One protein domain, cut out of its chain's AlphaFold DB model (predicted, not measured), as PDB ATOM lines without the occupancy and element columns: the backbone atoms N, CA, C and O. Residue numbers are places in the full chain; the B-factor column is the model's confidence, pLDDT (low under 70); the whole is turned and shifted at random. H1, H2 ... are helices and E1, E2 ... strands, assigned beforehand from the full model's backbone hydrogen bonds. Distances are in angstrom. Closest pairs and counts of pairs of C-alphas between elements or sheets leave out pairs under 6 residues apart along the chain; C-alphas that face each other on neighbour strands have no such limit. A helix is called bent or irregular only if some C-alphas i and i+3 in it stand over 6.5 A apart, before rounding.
ATOM      1  N   CYS A   2     -28.343 -10.407 -34.222       87.75
ATOM      2  CA  CYS A   2     -29.375 -11.040 -33.400       87.75
ATOM      3  C   CYS A   2     -28.872 -12.418 -32.956       87.75
ATOM      4  O   CYS A   2     -28.334 -13.151 -33.784       87.75
ATOM      5  N   VAL A   3     -28.989 -12.738 -31.668       91.31
ATOM      6  CA  VAL A   3     -28.495 -13.993 -31.089       91.31
ATOM      7  C   VAL A   3     -29.654 -14.716 -30.400       91.31
ATOM      8  O   VAL A   3     -30.215 -14.150 -29.457       91.31
ATOM      9  N   PRO A   4     -30.029 -15.932 -30.827       90.62
ATOM     10  CA  PRO A   4     -31.057 -16.717 -30.150       90.62
ATOM     11  C   PRO A   4     -30.625 -17.050 -28.715       90.62
ATOM     12  O   PRO A   4     -29.477 -17.422 -28.483       90.62
ATOM     13  N   VAL A   5     -31.533 -16.905 -27.744       92.56
ATOM     14  CA  VAL A   5     -31.248 -17.181 -26.316       92.56
ATOM     15  C   VAL A   5     -32.129 -18.281 -25.725       92.56
ATOM     16  O   VAL A   5     -31.711 -18.963 -24.790       92.56
ATOM     17  N   SER A   6     -33.328 -18.462 -26.275       92.94
ATOM     18  CA  SER A   6     -34.246 -19.575 -26.019       92.94
ATOM     19  C   SER A   6     -35.291 -19.619 -27.145       92.94
ATOM     20  O   SER A   6     -35.403 -18.640 -27.889       92.94
ATOM     21  N   PRO A   7     -36.091 -20.691 -27.283       91.75
ATOM     22  CA  PRO A   7     -37.199 -20.708 -28.239       91.75
ATOM     23  C   PRO A   7     -38.088 -19.458 -28.111       91.75
ATOM     24  O   PRO A   7     -38.426 -19.042 -26.996       91.75
ATOM     25  N   GLY A   8     -38.403 -18.813 -29.238       90.56
ATOM     26  CA  GLY A   8     -39.205 -17.585 -29.293       90.56
ATOM     27  C   GLY A   8     -38.532 -16.329 -28.729       90.56
ATOM     28  O   GLY A   8     -39.187 -15.305 -28.565       90.56
ATOM     29  N   ASN A   9     -37.243 -16.383 -28.369       91.38
ATOM     30  CA  ASN A   9     -36.537 -15.256 -27.764       91.38
ATOM     31  C   ASN A   9     -35.140 -15.086 -28.361       91.38
ATOM     32  O   ASN A   9     -34.308 -15.997 -28.363       91.38
ATOM     33  N   SER A  10     -34.843 -13.861 -28.783       91.94
ATOM     34  CA  SER A  10     -33.524 -13.489 -29.283       91.94
ATOM     35  C   SER A  10     -33.060 -12.170 -28.682       91.94
ATOM     36  O   SER A  10     -33.855 -11.283 -28.380       91.94
ATOM     37  N   ARG A  11     -31.746 -12.029 -28.512       91.81
ATOM     38  CA  ARG A  11     -31.106 -10.787 -28.092       91.81
ATOM     39  C   ARG A  11     -30.605 -10.032 -29.312       91.81
ATOM     40  O   ARG A  11     -29.743 -10.523 -30.041       91.81
ATOM     41  N   LEU A  12     -31.093  -8.812 -29.488       89.12
ATOM     42  CA  LEU A  12     -30.532  -7.881 -30.453       89.12
ATOM     43  C   LEU A  12     -29.330  -7.151 -29.841       89.12
ATOM     44  O   LEU A  12     -29.404  -6.603 -28.744       89.12
ATOM     45  N   ILE A  13     -28.224  -7.149 -30.572       85.50
ATOM     46  CA  ILE A  13     -27.000  -6.412 -30.272       85.50
ATOM     47  C   ILE A  13     -26.782  -5.429 -31.413       85.50
ATOM     48  O   ILE A  13     -26.551  -5.825 -32.560       85.50
ATOM     49  N   GLU A  14     -26.853  -4.149 -31.089       78.56
ATOM     50  CA  GLU A  14     -26.659  -3.059 -32.032       78.56
ATOM     51  C   GLU A  14     -25.385  -2.299 -31.670       78.56
ATOM     52  O   GLU A  14     -25.152  -1.966 -30.508       78.56
ATOM     53  N   PHE A  15     -24.534  -2.071 -32.667       73.44
ATOM     54  CA  PHE A  15     -23.295  -1.326 -32.508       73.44
ATOM     55  C   PHE A  15     -23.329  -0.121 -33.436       73.44
ATOM     56  O   PHE A  15     -23.433  -0.275 -34.652       73.44
ATOM     57  N   TYR A  16     -23.209   1.068 -32.855       67.50
ATOM     58  CA  TYR A  16     -23.064   2.305 -33.606       67.50
ATOM     59  C   TYR A  16     -21.606   2.759 -33.552       67.50
ATOM     60  O   TYR A  16     -21.160   3.205 -32.493       67.50
ATOM     61  N   PRO A  17     -20.853   2.659 -34.666       60.91
ATOM     62  CA  PRO A  17     -19.455   3.094 -34.714       60.91
ATOM     63  C   PRO A  17     -19.310   4.617 -34.593       60.91
ATOM     64  O   PRO A  17     -18.237   5.123 -34.272       60.91
ATOM     65  N   THR A  18     -20.383   5.370 -34.832       57.25
ATOM     66  CA  THR A  18     -20.389   6.827 -34.739       57.25
ATOM     67  C   THR A  18     -20.688   7.280 -33.315       57.25
ATOM     68  O   THR A  18     -21.734   6.950 -32.750       57.25
ATOM     69  N   LYS A  19     -19.833   8.150 -32.764       55.94
ATOM     70  CA  LYS A  19     -20.288   9.110 -31.754       55.94
ATOM     71  C   LYS A  19     -21.410   9.906 -32.422       55.94
ATOM     72  O   LYS A  19     -21.118  10.675 -33.333       55.94
ATOM     73  N   TYR A  20     -22.670   9.680 -32.041       54.78
ATOM     74  CA  TYR A  20     -23.757  10.596 -32.394       54.78
ATOM     75  C   TYR A  20     -23.223  12.017 -32.183       54.78
ATOM     76  O   TYR A  20     -22.678  12.296 -31.109       54.78
ATOM     77  N   GLY A  21     -23.259  12.850 -33.230       53.69
ATOM     78  CA  GLY A  21     -22.771  14.226 -33.163       53.69
ATOM     79  C   GLY A  21     -23.284  14.882 -31.882       53.69
ATOM     80  O   GLY A  21     -24.420  14.622 -31.484       53.69
ATOM     81  N   SER A  22     -22.434  15.659 -31.206       61.31
ATOM     82  CA  SER A  22     -22.533  15.993 -29.770       61.31
ATOM     83  C   SER A  22     -23.813  16.712 -29.307       61.31
ATOM     84  O   SER A  22     -23.921  17.058 -28.135       61.31
ATOM     85  N   ILE A  23     -24.778  16.930 -30.198       73.81
ATOM     86  CA  ILE A  23     -25.985  17.729 -29.999       73.81
ATOM     87  C   ILE A  23     -27.213  16.852 -29.684       73.81
ATOM     88  O   ILE A  23     -28.090  17.294 -28.946       73.81
ATOM     89  N   VAL A  24     -27.294  15.605 -30.176       79.69
ATOM     90  CA  VAL A  24     -28.482  14.747 -29.963       79.69
ATOM     91  C   VAL A  24     -28.249  13.759 -28.812       79.69
ATOM     92  O   VAL A  24     -27.357  12.910 -28.902       79.69
ATOM     93  N   PRO A  25     -29.053  13.795 -27.731       87.75
ATOM     94  CA  PRO A  25     -28.936  12.826 -26.647       87.75
ATOM     95  C   PRO A  25     -29.148  11.392 -27.145       87.75
ATOM     96  O   PRO A  25     -30.109  11.112 -27.859       87.75
ATOM     97  N   ARG A  26     -28.312  10.447 -26.696       88.31
ATOM     98  CA  ARG A  26     -28.372   9.031 -27.125       88.31
ATOM     99  C   ARG A  26     -29.769   8.405 -27.038       88.31
ATOM    100  O   ARG A  26     -30.146   7.629 -27.904       88.31
ATOM    101  N   TRP A  27     -30.542   8.740 -26.004       92.00
ATOM    102  CA  TRP A  27     -31.889   8.188 -25.827       92.00
ATOM    103  C   TRP A  27     -32.869   8.629 -26.925       92.00
ATOM    104  O   TRP A  27     -33.790   7.878 -27.219       92.00
ATOM    105  N   VAL A  28     -32.661   9.801 -27.541       92.06
ATOM    106  CA  VAL A  28     -33.487  10.296 -28.655       92.06
ATOM    107  C   VAL A  28     -33.231   9.457 -29.901       92.06
ATOM    108  O   VAL A  28     -34.181   9.012 -30.536       92.06
ATOM    109  N   ALA A  29     -31.966   9.163 -30.210       87.88
ATOM    110  CA  ALA A  29     -31.623   8.274 -31.319       87.88
ATOM    111  C   ALA A  29     -32.233   6.873 -31.142       87.88
ATOM    112  O   ALA A  29     -32.784   6.308 -32.083       87.88
ATOM    113  N   HIS A  30     -32.226   6.350 -29.911       91.62
ATOM    114  CA  HIS A  30     -32.846   5.058 -29.614       91.62
ATOM    115  C   HIS A  30     -34.360   5.049 -29.870       91.62
ATOM    116  O   HIS A  30     -34.895   3.991 -30.184       91.62
ATOM    117  N   LEU A  31     -35.066   6.185 -29.757       92.25
ATOM    118  CA  LEU A  31     -36.493   6.227 -30.092       92.25
ATOM    119  C   LEU A  31     -36.726   5.834 -31.553       92.25
ATOM    120  O   LEU A  31     -37.603   5.020 -31.815       92.25
ATOM    121  N   GLY A  32     -35.907   6.347 -32.475       88.44
ATOM    122  CA  GLY A  32     -35.988   6.003 -33.897       88.44
ATOM    123  C   GLY A  32     -35.743   4.516 -34.154       88.44
ATOM    124  O   GLY A  32     -36.540   3.871 -34.830       88.44
ATOM    125  N   ASN A  33     -34.698   3.945 -33.551       88.25
ATOM    126  CA  ASN A  33     -34.389   2.521 -33.715       88.25
ATOM    127  C   ASN A  33     -35.494   1.629 -33.155       88.25
ATOM    128  O   ASN A  33     -35.912   0.675 -33.805       88.25
ATOM    129  N   ASN A  34     -35.997   1.961 -31.964       91.44
ATOM    130  CA  ASN A  34     -37.067   1.197 -31.336       91.44
ATOM    131  C   ASN A  34     -38.336   1.211 -32.197       91.44
ATOM    132  O   ASN A  34     -39.028   0.205 -32.242       91.44
ATOM    133  N   LEU A  35     -38.622   2.297 -32.930       91.06
ATOM    134  CA  LEU A  35     -39.750   2.301 -33.864       91.06
ATOM    135  C   LEU A  35     -39.595   1.244 -34.966       91.06
ATOM    136  O   LEU A  35     -40.570   0.563 -35.267       91.06
ATOM    137  N   ILE A  36     -38.400   1.088 -35.538       88.75
ATOM    138  CA  ILE A  36     -38.126   0.081 -36.578       88.75
ATOM    139  C   ILE A  36     -38.238  -1.334 -35.997       88.75
ATOM    140  O   ILE A  36     -38.848  -2.219 -36.584       88.75
ATOM    141  N   LEU A  37     -37.673  -1.555 -34.811       89.75
ATOM    142  CA  LEU A  37     -37.710  -2.873 -34.176       89.75
ATOM    143  C   LEU A  37     -39.132  -3.283 -33.793       89.75
ATOM    144  O   LEU A  37     -39.551  -4.405 -34.071       89.75
ATOM    145  N   ASP A  38     -39.886  -2.366 -33.196       90.00
ATOM    146  CA  ASP A  38     -41.240  -2.640 -32.732       90.00
ATOM    147  C   ASP A  38     -42.227  -2.812 -33.897       90.00
ATOM    148  O   ASP A  38     -43.234  -3.506 -33.732       90.00
ATOM    149  N   SER A  39     -41.936  -2.239 -35.077       90.12
ATOM    150  CA  SER A  39     -42.742  -2.494 -36.275       90.12
ATOM    151  C   SER A  39     -42.601  -3.935 -36.746       90.12
ATOM    152  O   SER A  39     -43.591  -4.557 -37.105       90.12
ATOM    153  N   ASP A  40     -41.406  -4.513 -36.705       90.75
ATOM    154  CA  ASP A  40     -41.197  -5.845 -37.276       90.75
ATOM    155  C   ASP A  40     -41.417  -6.963 -36.251       90.75
ATOM    156  O   ASP A  40     -41.775  -8.084 -36.621       90.75
ATOM    157  N   LEU A  41     -41.280  -6.665 -34.954       92.00
ATOM    158  CA  LEU A  41     -41.295  -7.652 -33.873       92.00
ATOM    159  C   LEU A  41     -42.524  -8.572 -33.907       92.00
ATOM    160  O   LEU A  41     -42.391  -9.794 -33.826       92.00
ATOM    161  N   ARG A  42     -43.729  -8.010 -34.080       90.88
ATOM    162  CA  ARG A  42     -44.958  -8.818 -34.130       90.88
ATOM    163  C   ARG A  42     -45.023  -9.700 -35.376       90.88
ATOM    164  O   ARG A  42     -45.514 -10.824 -35.293       90.88
ATOM    165  N   LEU A  43     -44.570  -9.195 -36.522       91.38
ATOM    166  CA  LEU A  43     -44.563  -9.958 -37.770       91.38
ATOM    167  C   LEU A  43     -43.597 -11.136 -37.668       91.38
ATOM    168  O   LEU A  43     -43.981 -12.256 -37.996       91.38
ATOM    169  N   LEU A  44     -42.393 -10.893 -37.146       92.06
ATOM    170  CA  LEU A  44     -41.377 -11.917 -36.922       92.06
ATOM    171  C   LEU A  44     -41.871 -12.991 -35.946       92.06
ATOM    172  O   LEU A  44     -41.792 -14.176 -36.264       92.06
ATOM    173  N   HIS A  45     -42.463 -12.579 -34.818       93.44
ATOM    174  CA  HIS A  45     -43.052 -13.488 -33.826       93.44
ATOM    175  C   HIS A  45     -44.115 -14.404 -34.451       93.44
ATOM    176  O   HIS A  45     -44.048 -15.627 -34.353       93.44
ATOM    177  N   LEU A  46     -45.091 -13.826 -35.160       92.81
ATOM    178  CA  LEU A  46     -46.157 -14.609 -35.793       92.81
ATOM    179  C   LEU A  46     -45.641 -15.492 -36.937       92.81
ATOM    180  O   LEU A  46     -46.179 -16.576 -37.164       92.81
ATOM    181  N   GLN A  47     -44.627 -15.039 -37.674       92.12
ATOM    182  CA  GLN A  47     -44.012 -15.828 -38.735       92.12
ATOM    183  C   GLN A  47     -43.285 -17.053 -38.170       92.12
ATOM    184  O   GLN A  47     -43.416 -18.133 -38.744       92.12
ATOM    185  N   GLU A  48     -42.563 -16.911 -37.055       92.06
ATOM    186  CA  GLU A  48     -41.890 -18.027 -36.379       92.06
ATOM    187  C   GLU A  48     -42.899 -19.109 -35.971       92.06
ATOM    188  O   GLU A  48     -42.728 -20.275 -36.329       92.06
ATOM    189  N   HIS A  49     -44.010 -18.709 -35.346       93.44
ATOM    190  CA  HIS A  49     -45.104 -19.617 -34.999       93.44
ATOM    191  C   HIS A  49     -45.693 -20.335 -36.218       93.44
ATOM    192  O   HIS A  49     -45.795 -21.558 -36.224       93.44
ATOM    193  N   LYS A  50     -46.015 -19.606 -37.293       93.31
ATOM    194  CA  LYS A  50     -46.567 -20.221 -38.513       93.31
ATOM    195  C   LYS A  50     -45.605 -21.216 -39.162       93.31
ATOM    196  O   LYS A  50     -46.045 -22.231 -39.696       93.31
ATOM    197  N   ILE A  51     -44.304 -20.918 -39.156       91.38
ATOM    198  CA  ILE A  51     -43.275 -21.823 -39.684       91.38
ATOM    199  C   ILE A  51     -43.162 -23.072 -38.810       91.38
ATOM    200  O   ILE A  51     -43.058 -24.172 -39.351       91.38
ATOM    201  N   ASN A  52     -43.209 -22.908 -37.487       90.00
ATOM    202  CA  ASN A  52     -43.214 -24.021 -36.547       90.00
ATOM    203  C   ASN A  52     -44.425 -24.942 -36.779       90.00
ATOM    204  O   ASN A  52     -44.247 -26.149 -36.915       90.00
ATOM    205  N   ASP A  53     -45.624 -24.376 -36.934       91.38
ATOM    206  CA  ASP A  53     -46.868 -25.134 -37.139       91.38
ATOM    207  C   ASP A  53     -46.914 -25.857 -38.494       91.38
ATOM    208  O   ASP A  53     -47.380 -26.990 -38.590       91.38
ATOM    209  N   ALA A  54     -46.399 -25.233 -39.561       90.50
ATOM    210  CA  ALA A  54     -46.282 -25.879 -40.871       90.50
ATOM    211  C   ALA A  54     -45.214 -26.992 -40.896       90.50
ATOM    212  O   ALA A  54     -45.225 -27.856 -41.780       90.50
ATOM    213  N   GLY A  55     -44.282 -26.956 -39.943       88.50
ATOM    214  CA  GLY A  55     -43.071 -27.758 -39.917       88.50
ATOM    215  C   GLY A  55     -41.935 -27.114 -40.713       88.50
ATOM    216  O   GLY A  55     -42.119 -26.577 -41.809       88.50
ATOM    217  N   LEU A  56     -40.716 -27.230 -40.181       83.38
ATOM    218  CA  LEU A  56     -39.509 -26.565 -40.693       83.38
ATOM    219  C   LEU A  56     -39.191 -26.893 -42.158       83.38
ATOM    220  O   LEU A  56     -38.612 -26.074 -42.866       83.38
ATOM    221  N   THR A  57     -39.582 -28.072 -42.644       83.88
ATOM    222  CA  THR A  57     -39.393 -28.486 -44.044       83.88
ATOM    223  C   THR A  57     -40.415 -27.869 -45.000       83.88
ATOM    224  O   THR A  57     -40.131 -27.747 -46.188       83.88
ATOM    225  N   ASN A  58     -41.572 -27.431 -44.498       87.88
ATOM    226  CA  ASN A  58     -42.685 -26.878 -45.274       87.88
ATOM    227  C   ASN A  58     -42.812 -25.350 -45.144       87.88
ATOM    228  O   ASN A  58     -43.838 -24.788 -45.532       87.88
ATOM    229  N   TRP A  59     -41.794 -24.659 -44.623       87.50
ATOM    230  CA  TRP A  59     -41.838 -23.217 -44.336       87.50
ATOM    231  C   TRP A  59     -42.288 -22.348 -45.529       87.50
ATOM    232  O   TRP A  59     -42.923 -21.311 -45.338       87.50
ATOM    233  N   GLN A  60     -42.009 -22.773 -46.766       88.50
ATOM    234  CA  GLN A  60     -42.403 -22.065 -47.994       88.50
ATOM    235  C   GLN A  60     -43.924 -22.003 -48.195       88.50
ATOM    236  O   GLN A  60     -44.414 -21.086 -48.847       88.50
ATOM    237  N   LYS A  61     -44.688 -22.935 -47.608       87.50
ATOM    238  CA  LYS A  61     -46.161 -22.926 -47.671       87.50
ATOM    239  C   LYS A  61     -46.768 -21.762 -46.885       87.50
ATOM    240  O   LYS A  61     -47.879 -21.341 -47.185       87.50
ATOM    241  N   VAL A  62     -46.045 -21.252 -45.886       89.62
ATOM    242  CA  VAL A  62     -46.501 -20.167 -44.999       89.62
ATOM    243  C   VAL A  62     -45.704 -18.872 -45.158       89.62
ATOM    244  O   VAL A  62     -46.119 -17.834 -44.651       89.62
ATOM    245  N   SER A  63     -44.569 -18.909 -45.860       88.25
ATOM    246  CA  SER A  63     -43.765 -17.737 -46.216       88.25
ATOM    247  C   SER A  63     -43.547 -17.703 -47.725       88.25
ATOM    248  O   SER A  63     -42.672 -18.389 -48.252       88.25
ATOM    249  N   PHE A  64     -44.352 -16.893 -48.409       87.12
ATOM    250  CA  PHE A  64     -44.286 -16.731 -49.854       87.12
ATOM    251  C   PHE A  64     -43.114 -15.819 -50.243       87.12
ATOM    252  O   PHE A  64     -43.070 -14.663 -49.835       87.12
ATOM    253  N   VAL A  65     -42.167 -16.354 -51.016       89.00
ATOM    254  CA  VAL A  65     -40.927 -15.682 -51.456       89.00
ATOM    255  C   VAL A  65     -40.725 -15.874 -52.968       89.00
ATOM    256  O   VAL A  65     -39.868 -16.651 -53.393       89.00
ATOM    257  N   PRO A  66     -41.589 -15.280 -53.807       86.38
ATOM    258  CA  PRO A  66     -41.705 -15.648 -55.218       86.38
ATOM    259  C   PRO A  66     -40.647 -15.019 -56.128       86.38
ATOM    260  O   PRO A  66     -40.557 -15.395 -57.296       86.38
ATOM    261  N   THR A  67     -39.899 -14.018 -55.658       93.88
ATOM    262  CA  THR A  67     -39.087 -13.172 -56.537       93.88
ATOM    263  C   THR A  67     -37.593 -13.427 -56.385       93.88
ATOM    264  O   THR A  67     -37.113 -13.964 -55.389       93.88
ATOM    265  N   LYS A  68     -36.807 -12.964 -57.367       94.31
ATOM    266  CA  LYS A  68     -35.337 -12.996 -57.287       94.31
ATOM    267  C   LYS A  68     -34.785 -12.160 -56.124       94.31
ATOM    268  O   LYS A  68     -33.690 -12.457 -55.656       94.31
ATOM    269  N   ALA A  69     -35.523 -11.155 -55.645       94.69
ATOM    270  CA  ALA A  69     -35.120 -10.360 -54.485       94.69
ATOM    271  C   ALA A  69     -35.081 -11.201 -53.194       94.69
ATOM    272  O   ALA A  69     -34.305 -10.910 -52.289       94.69
ATOM    273  N   ASP A  70     -35.839 -12.299 -53.146       94.19
ATOM    274  CA  ASP A  70     -35.909 -13.196 -51.993       94.19
ATOM    275  C   ASP A  70     -34.799 -14.262 -51.976       94.19
ATOM    276  O   ASP A  70     -34.734 -15.088 -51.059       94.19
ATOM    277  N   ALA A  71     -33.903 -14.263 -52.970       94.50
ATOM    278  CA  ALA A  71     -32.885 -15.299 -53.138       94.50
ATOM    279  C   ALA A  71     -32.023 -15.499 -51.880       94.50
ATOM    280  O   ALA A  71     -31.721 -16.636 -51.522       94.50
ATOM    281  N   MET A  72     -31.687 -14.421 -51.162       94.62
ATOM    282  CA  MET A  72     -30.911 -14.512 -49.918       94.62
ATOM    283  C   MET A  72     -31.702 -15.140 -48.764       94.62
ATOM    284  O   MET A  72     -31.130 -15.890 -47.977       94.62
ATOM    285  N   VAL A  73     -33.015 -14.905 -48.681       92.06
ATOM    286  CA  VAL A  73     -33.884 -15.543 -47.676       92.06
ATOM    287  C   VAL A  73     -33.948 -17.051 -47.923       92.06
ATOM    288  O   VAL A  73     -33.821 -17.848 -46.989       92.06
ATOM    289  N   ILE A  74     -34.101 -17.449 -49.190       92.88
ATOM    290  CA  ILE A  74     -34.111 -18.856 -49.602       92.88
ATOM    291  C   ILE A  74     -32.751 -19.502 -49.312       92.88
ATOM    292  O   ILE A  74     -32.700 -20.542 -48.651       92.88
ATOM    293  N   ALA A  75     -31.653 -18.870 -49.737       94.56
ATOM    294  CA  ALA A  75     -30.296 -19.368 -49.525       94.56
ATOM    295  C   ALA A  75     -29.974 -19.537 -48.033       94.56
ATOM    296  O   ALA A  75     -29.453 -20.579 -47.633       94.56
ATOM    297  N   PHE A  76     -30.353 -18.566 -47.196       92.44
ATOM    298  CA  PHE A  76     -30.177 -18.648 -45.748       92.44
ATOM    299  C   PHE A  76     -30.936 -19.834 -45.141       92.44
ATOM    300  O   PHE A  76     -30.363 -20.601 -44.369       92.44
ATOM    301  N   ARG A  77     -32.202 -20.053 -45.520       91.19
ATOM    302  CA  ARG A  77     -32.979 -21.196 -45.011       91.19
ATOM    303  C   ARG A  77     -32.461 -22.542 -45.514       91.19
ATOM    304  O   ARG A  77     -32.475 -23.514 -44.759       91.19
ATOM    305  N   MET A  78     -31.963 -22.614 -46.749       91.81
ATOM    306  CA  MET A  78     -31.291 -23.813 -47.264       91.81
ATOM    307  C   MET A  78     -30.002 -24.110 -46.494       91.81
ATOM    308  O   MET A  78     -29.760 -25.263 -46.134       91.81
ATOM    309  N   TRP A  79     -29.201 -23.080 -46.210       94.19
ATOM    310  CA  TRP A  79     -28.009 -23.193 -45.377       94.19
ATOM    311  C   TRP A  79     -28.370 -23.685 -43.969       94.19
ATOM    312  O   TRP A  79     -27.818 -24.687 -43.516       94.19
ATOM    313  N   LEU A  80     -29.374 -23.082 -43.324       91.44
ATOM    314  CA  LEU A  80     -29.830 -23.491 -41.995       91.44
ATOM    315  C   LEU A  80     -30.292 -24.956 -41.991       91.44
ATOM    316  O   LEU A  80     -29.879 -25.734 -41.132       91.44
ATOM    317  N   ARG A  81     -31.072 -25.376 -42.994       90.62
ATOM    318  CA  ARG A  81     -31.483 -26.779 -43.157       90.62
ATOM    319  C   ARG A  81     -30.287 -27.717 -43.297       90.62
ATOM    320  O   ARG A  81     -30.258 -28.753 -42.641       90.62
ATOM    321  N   LYS A  82     -29.313 -27.360 -44.138       92.94
ATOM    322  CA  LYS A  82     -28.134 -28.188 -44.420       92.94
ATOM    323  C   LYS A  82     -27.259 -28.398 -43.184       92.94
ATOM    324  O   LYS A  82     -26.760 -29.500 -42.996       92.94
ATOM    325  N   TYR A  83     -27.065 -27.359 -42.375       92.81
ATOM    326  CA  TYR A  83     -26.091 -27.386 -41.279       92.81
ATOM    327  C   TYR A  83     -26.701 -27.592 -39.886       92.81
ATOM    328  O   TYR A  83     -25.963 -27.889 -38.956       92.81
ATOM    329  N   SER A  84     -28.022 -27.456 -39.725       88.69
ATOM    330  CA  SER A  84     -28.686 -27.547 -38.410       88.69
ATOM    331  C   SER A  84     -30.037 -28.277 -38.429       88.69
ATOM    332  O   SER A  84     -30.812 -28.204 -37.483       88.69
ATOM    333  N   GLY A  85     -30.394 -28.936 -39.538       87.25
ATOM    334  CA  GLY A  85     -31.716 -29.560 -39.683       87.25
ATOM    335  C   GLY A  85     -32.872 -28.554 -39.791       87.25
ATOM    336  O   GLY A  85     -34.029 -28.956 -39.853       87.25
ATOM    337  N   GLY A  86     -32.568 -27.254 -39.878       86.88
ATOM    338  CA  GLY A  86     -33.549 -26.176 -40.013       86.88
ATOM    339  C   GLY A  86     -33.938 -25.517 -38.690       86.88
ATOM    340  O   GLY A  86     -34.843 -24.688 -38.691       86.88
ATOM    341  N   GLN A  87     -33.265 -25.859 -37.591       86.00
ATOM    342  CA  GLN A  87     -33.527 -25.335 -36.252       86.00
ATOM    343  C   GLN A  87     -32.234 -25.134 -35.471       86.00
ATOM    344  O   GLN A  87     -31.204 -25.722 -35.778       86.00
ATOM    345  N   PHE A  88     -32.300 -24.329 -34.417       86.38
ATOM    346  CA  PHE A  88     -31.211 -24.252 -33.454       86.38
ATOM    347  C   PHE A  88     -31.225 -25.479 -32.543       86.38
ATOM    348  O   PHE A  88     -32.287 -25.917 -32.096       86.38
ATOM    349  N   ASP A  89     -30.041 -26.019 -32.257       86.94
ATOM    350  CA  ASP A  89     -29.874 -26.989 -31.181       86.94
ATOM    351  C   ASP A  89     -29.892 -26.241 -29.844       86.94
ATOM    352  O   ASP A  89     -28.997 -25.450 -29.535       86.94
ATOM    353  N   TRP A  90     -30.950 -26.461 -29.069       87.94
ATOM    354  CA  TRP A  90     -31.133 -25.845 -27.758       87.94
ATOM    355  C   TRP A  90     -30.526 -26.669 -26.612       87.94
ATOM    356  O   TRP A  90     -30.657 -26.291 -25.441       87.94
ATOM    357  N   GLY A  91     -29.865 -27.785 -26.936       86.75
ATOM    358  CA  GLY A  91     -29.330 -28.735 -25.973       86.75
ATOM    359  C   GLY A  91     -30.423 -29.310 -25.070       86.75
ATOM    360  O   GLY A  91     -31.570 -29.485 -25.469       86.75
ATOM    361  N   THR A  92     -30.077 -29.586 -23.813       87.56
ATOM    362  CA  THR A  92     -30.998 -30.188 -22.830       87.56
ATOM    363  C   THR A  92     -31.785 -29.167 -22.009       87.56
ATOM    364  O   THR A  92     -32.687 -29.541 -21.262       87.56
ATOM    365  N   LYS A  93     -31.453 -27.873 -22.115       87.88
ATOM    366  CA  LYS A  93     -32.047 -26.816 -21.280       87.88
ATOM    367  C   LYS A  93     -33.446 -26.410 -21.741       87.88
ATOM    368  O   LYS A  93     -34.256 -25.984 -20.920       87.88
ATOM    369  N   PHE A  94     -33.721 -26.512 -23.037       87.69
ATOM    370  CA  PHE A  94     -35.013 -26.151 -23.606       87.69
ATOM    371  C   PHE A  94     -35.535 -27.284 -24.477       87.69
ATOM    372  O   PHE A  94     -34.783 -27.928 -25.196       87.69
ATOM    373  N   SER A  95     -36.848 -27.478 -24.456       80.88
ATOM    374  CA  SER A  95     -37.539 -28.481 -25.268       80.88
ATOM    375  C   SER A  95     -37.658 -28.101 -26.749       80.88
ATOM    376  O   SER A  95     -38.167 -28.886 -27.540       80.88
ATOM    377  N   GLY A  96     -37.231 -26.891 -27.129       80.44
ATOM    378  CA  GLY A  96     -37.349 -26.358 -28.489       80.44
ATOM    379  C   GLY A  96     -38.726 -25.788 -28.840       80.44
ATOM    380  O   GLY A  96     -38.837 -25.077 -29.834       80.44
ATOM    381  N   TYR A  97     -39.754 -26.032 -28.020       86.81
ATOM    382  CA  TYR A  97     -41.104 -25.524 -28.265       86.81
ATOM    383  C   TYR A  97     -41.208 -24.017 -28.039       86.81
ATOM    384  O   TYR A  97     -40.707 -23.482 -27.046       86.81
ATOM    385  N   LEU A  98     -41.920 -23.348 -28.945       91.56
ATOM    386  CA  LEU A  98     -42.251 -21.938 -28.800       91.56
ATOM    387  C   LEU A  98     -43.276 -21.741 -27.671       91.56
ATOM    388  O   LEU A  98     -44.254 -22.493 -27.597       91.56
ATOM    389  N   PRO A  99     -43.097 -20.728 -26.806       92.44
ATOM    390  CA  PRO A  99     -44.119 -20.352 -25.838       92.44
ATOM    391  C   PRO A  99     -45.376 -19.838 -26.556       92.44
ATOM    392  O   PRO A  99     -45.278 -19.359 -27.684       92.44
ATOM    393  N   PRO A 100     -46.564 -19.883 -25.927       93.06
ATOM    394  CA  PRO A 100     -47.771 -19.323 -26.525       93.06
ATOM    395  C   PRO A 100     -47.593 -17.832 -26.829       93.06
ATOM    396  O   PRO A 100     -46.903 -17.112 -26.104       93.06
ATOM    397  N   THR A 101     -48.250 -17.359 -27.890       93.50
ATOM    398  CA  THR A 101     -48.204 -15.941 -28.261       93.50
ATOM    399  C   THR A 101     -48.826 -15.092 -27.148       93.50
ATOM    400  O   THR A 101     -50.008 -15.276 -26.846       93.50
ATOM    401  N   PRO A 102     -48.068 -14.169 -26.533       93.62
ATOM    402  CA  PRO A 102     -48.597 -13.320 -25.478       93.62
ATOM    403  C   PRO A 102     -49.510 -12.222 -26.053       93.62
ATOM    404  O   PRO A 102     -49.515 -11.982 -27.268       93.62
TER     405      PRO A 102
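This is residues 2 to 102 of the 201 residues of a protein of Thalictrum thalictroides (UniProt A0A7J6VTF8). A small hairpin, E1 and E2, lies inside a loose, open frame: long bent H1 runs along one side, short H2 turns off its end, and H3 slants away beyond H2. The printed part has 101 residues, with two named strands and three named helices in the order E1, E2, H1, H2, H3; E1 and E2 are antiparallel, the class is mostly helix, the radius of gyration of the C-alphas is 17.0 A, loose, and the spans are 50 by 38 by 27 A. Residues 21 to 28 and 67 to 72 stick out.

E1, residues 2 to 6, and E2, residues 9 to 12, form a hairpin; N 3 and O 11 are 2.8 A apart, within hydrogen-bond range. H1, residues 26 to 54, assigned as one helix by its hydrogen bonds, is bent: C-alphas 39 and 42 are 7.0 A apart. Its arm H1b, residues 42 to 54, touches H2, residues 56 to 61, only at the corner, the closest C-alphas, Ile 51 and Trp 59, 5.1 A apart. H3, residues 68 to 84, is near H2. Every O i to N i+4 pair is within range in H1b, 9 of 10 in H1a, residues 26 to 39, 11 of 13 in H3 and 0 of 2 in H2, with 1 of 3 O i to N i+3 pairs.

C-alpha 2 begins E1 at (-29.375, -11.040, -33.400); C-alpha 84 ends H3, 24.7 A long, at (-28.686, -27.547, -38.410). H1a is 20.6 A long, H1b 18.4 A. H2 and H3 are irregular: C-alphas 57 and 60 are 8.1 A apart, 69 and 72 7.5 A.

The C-alphas of Ile 23 and Thr 57 are farthest apart, 50.1 A. The printed part has no cut; the link E2 to H1 is long. Residues 16 to 22 are under pLDDT 70.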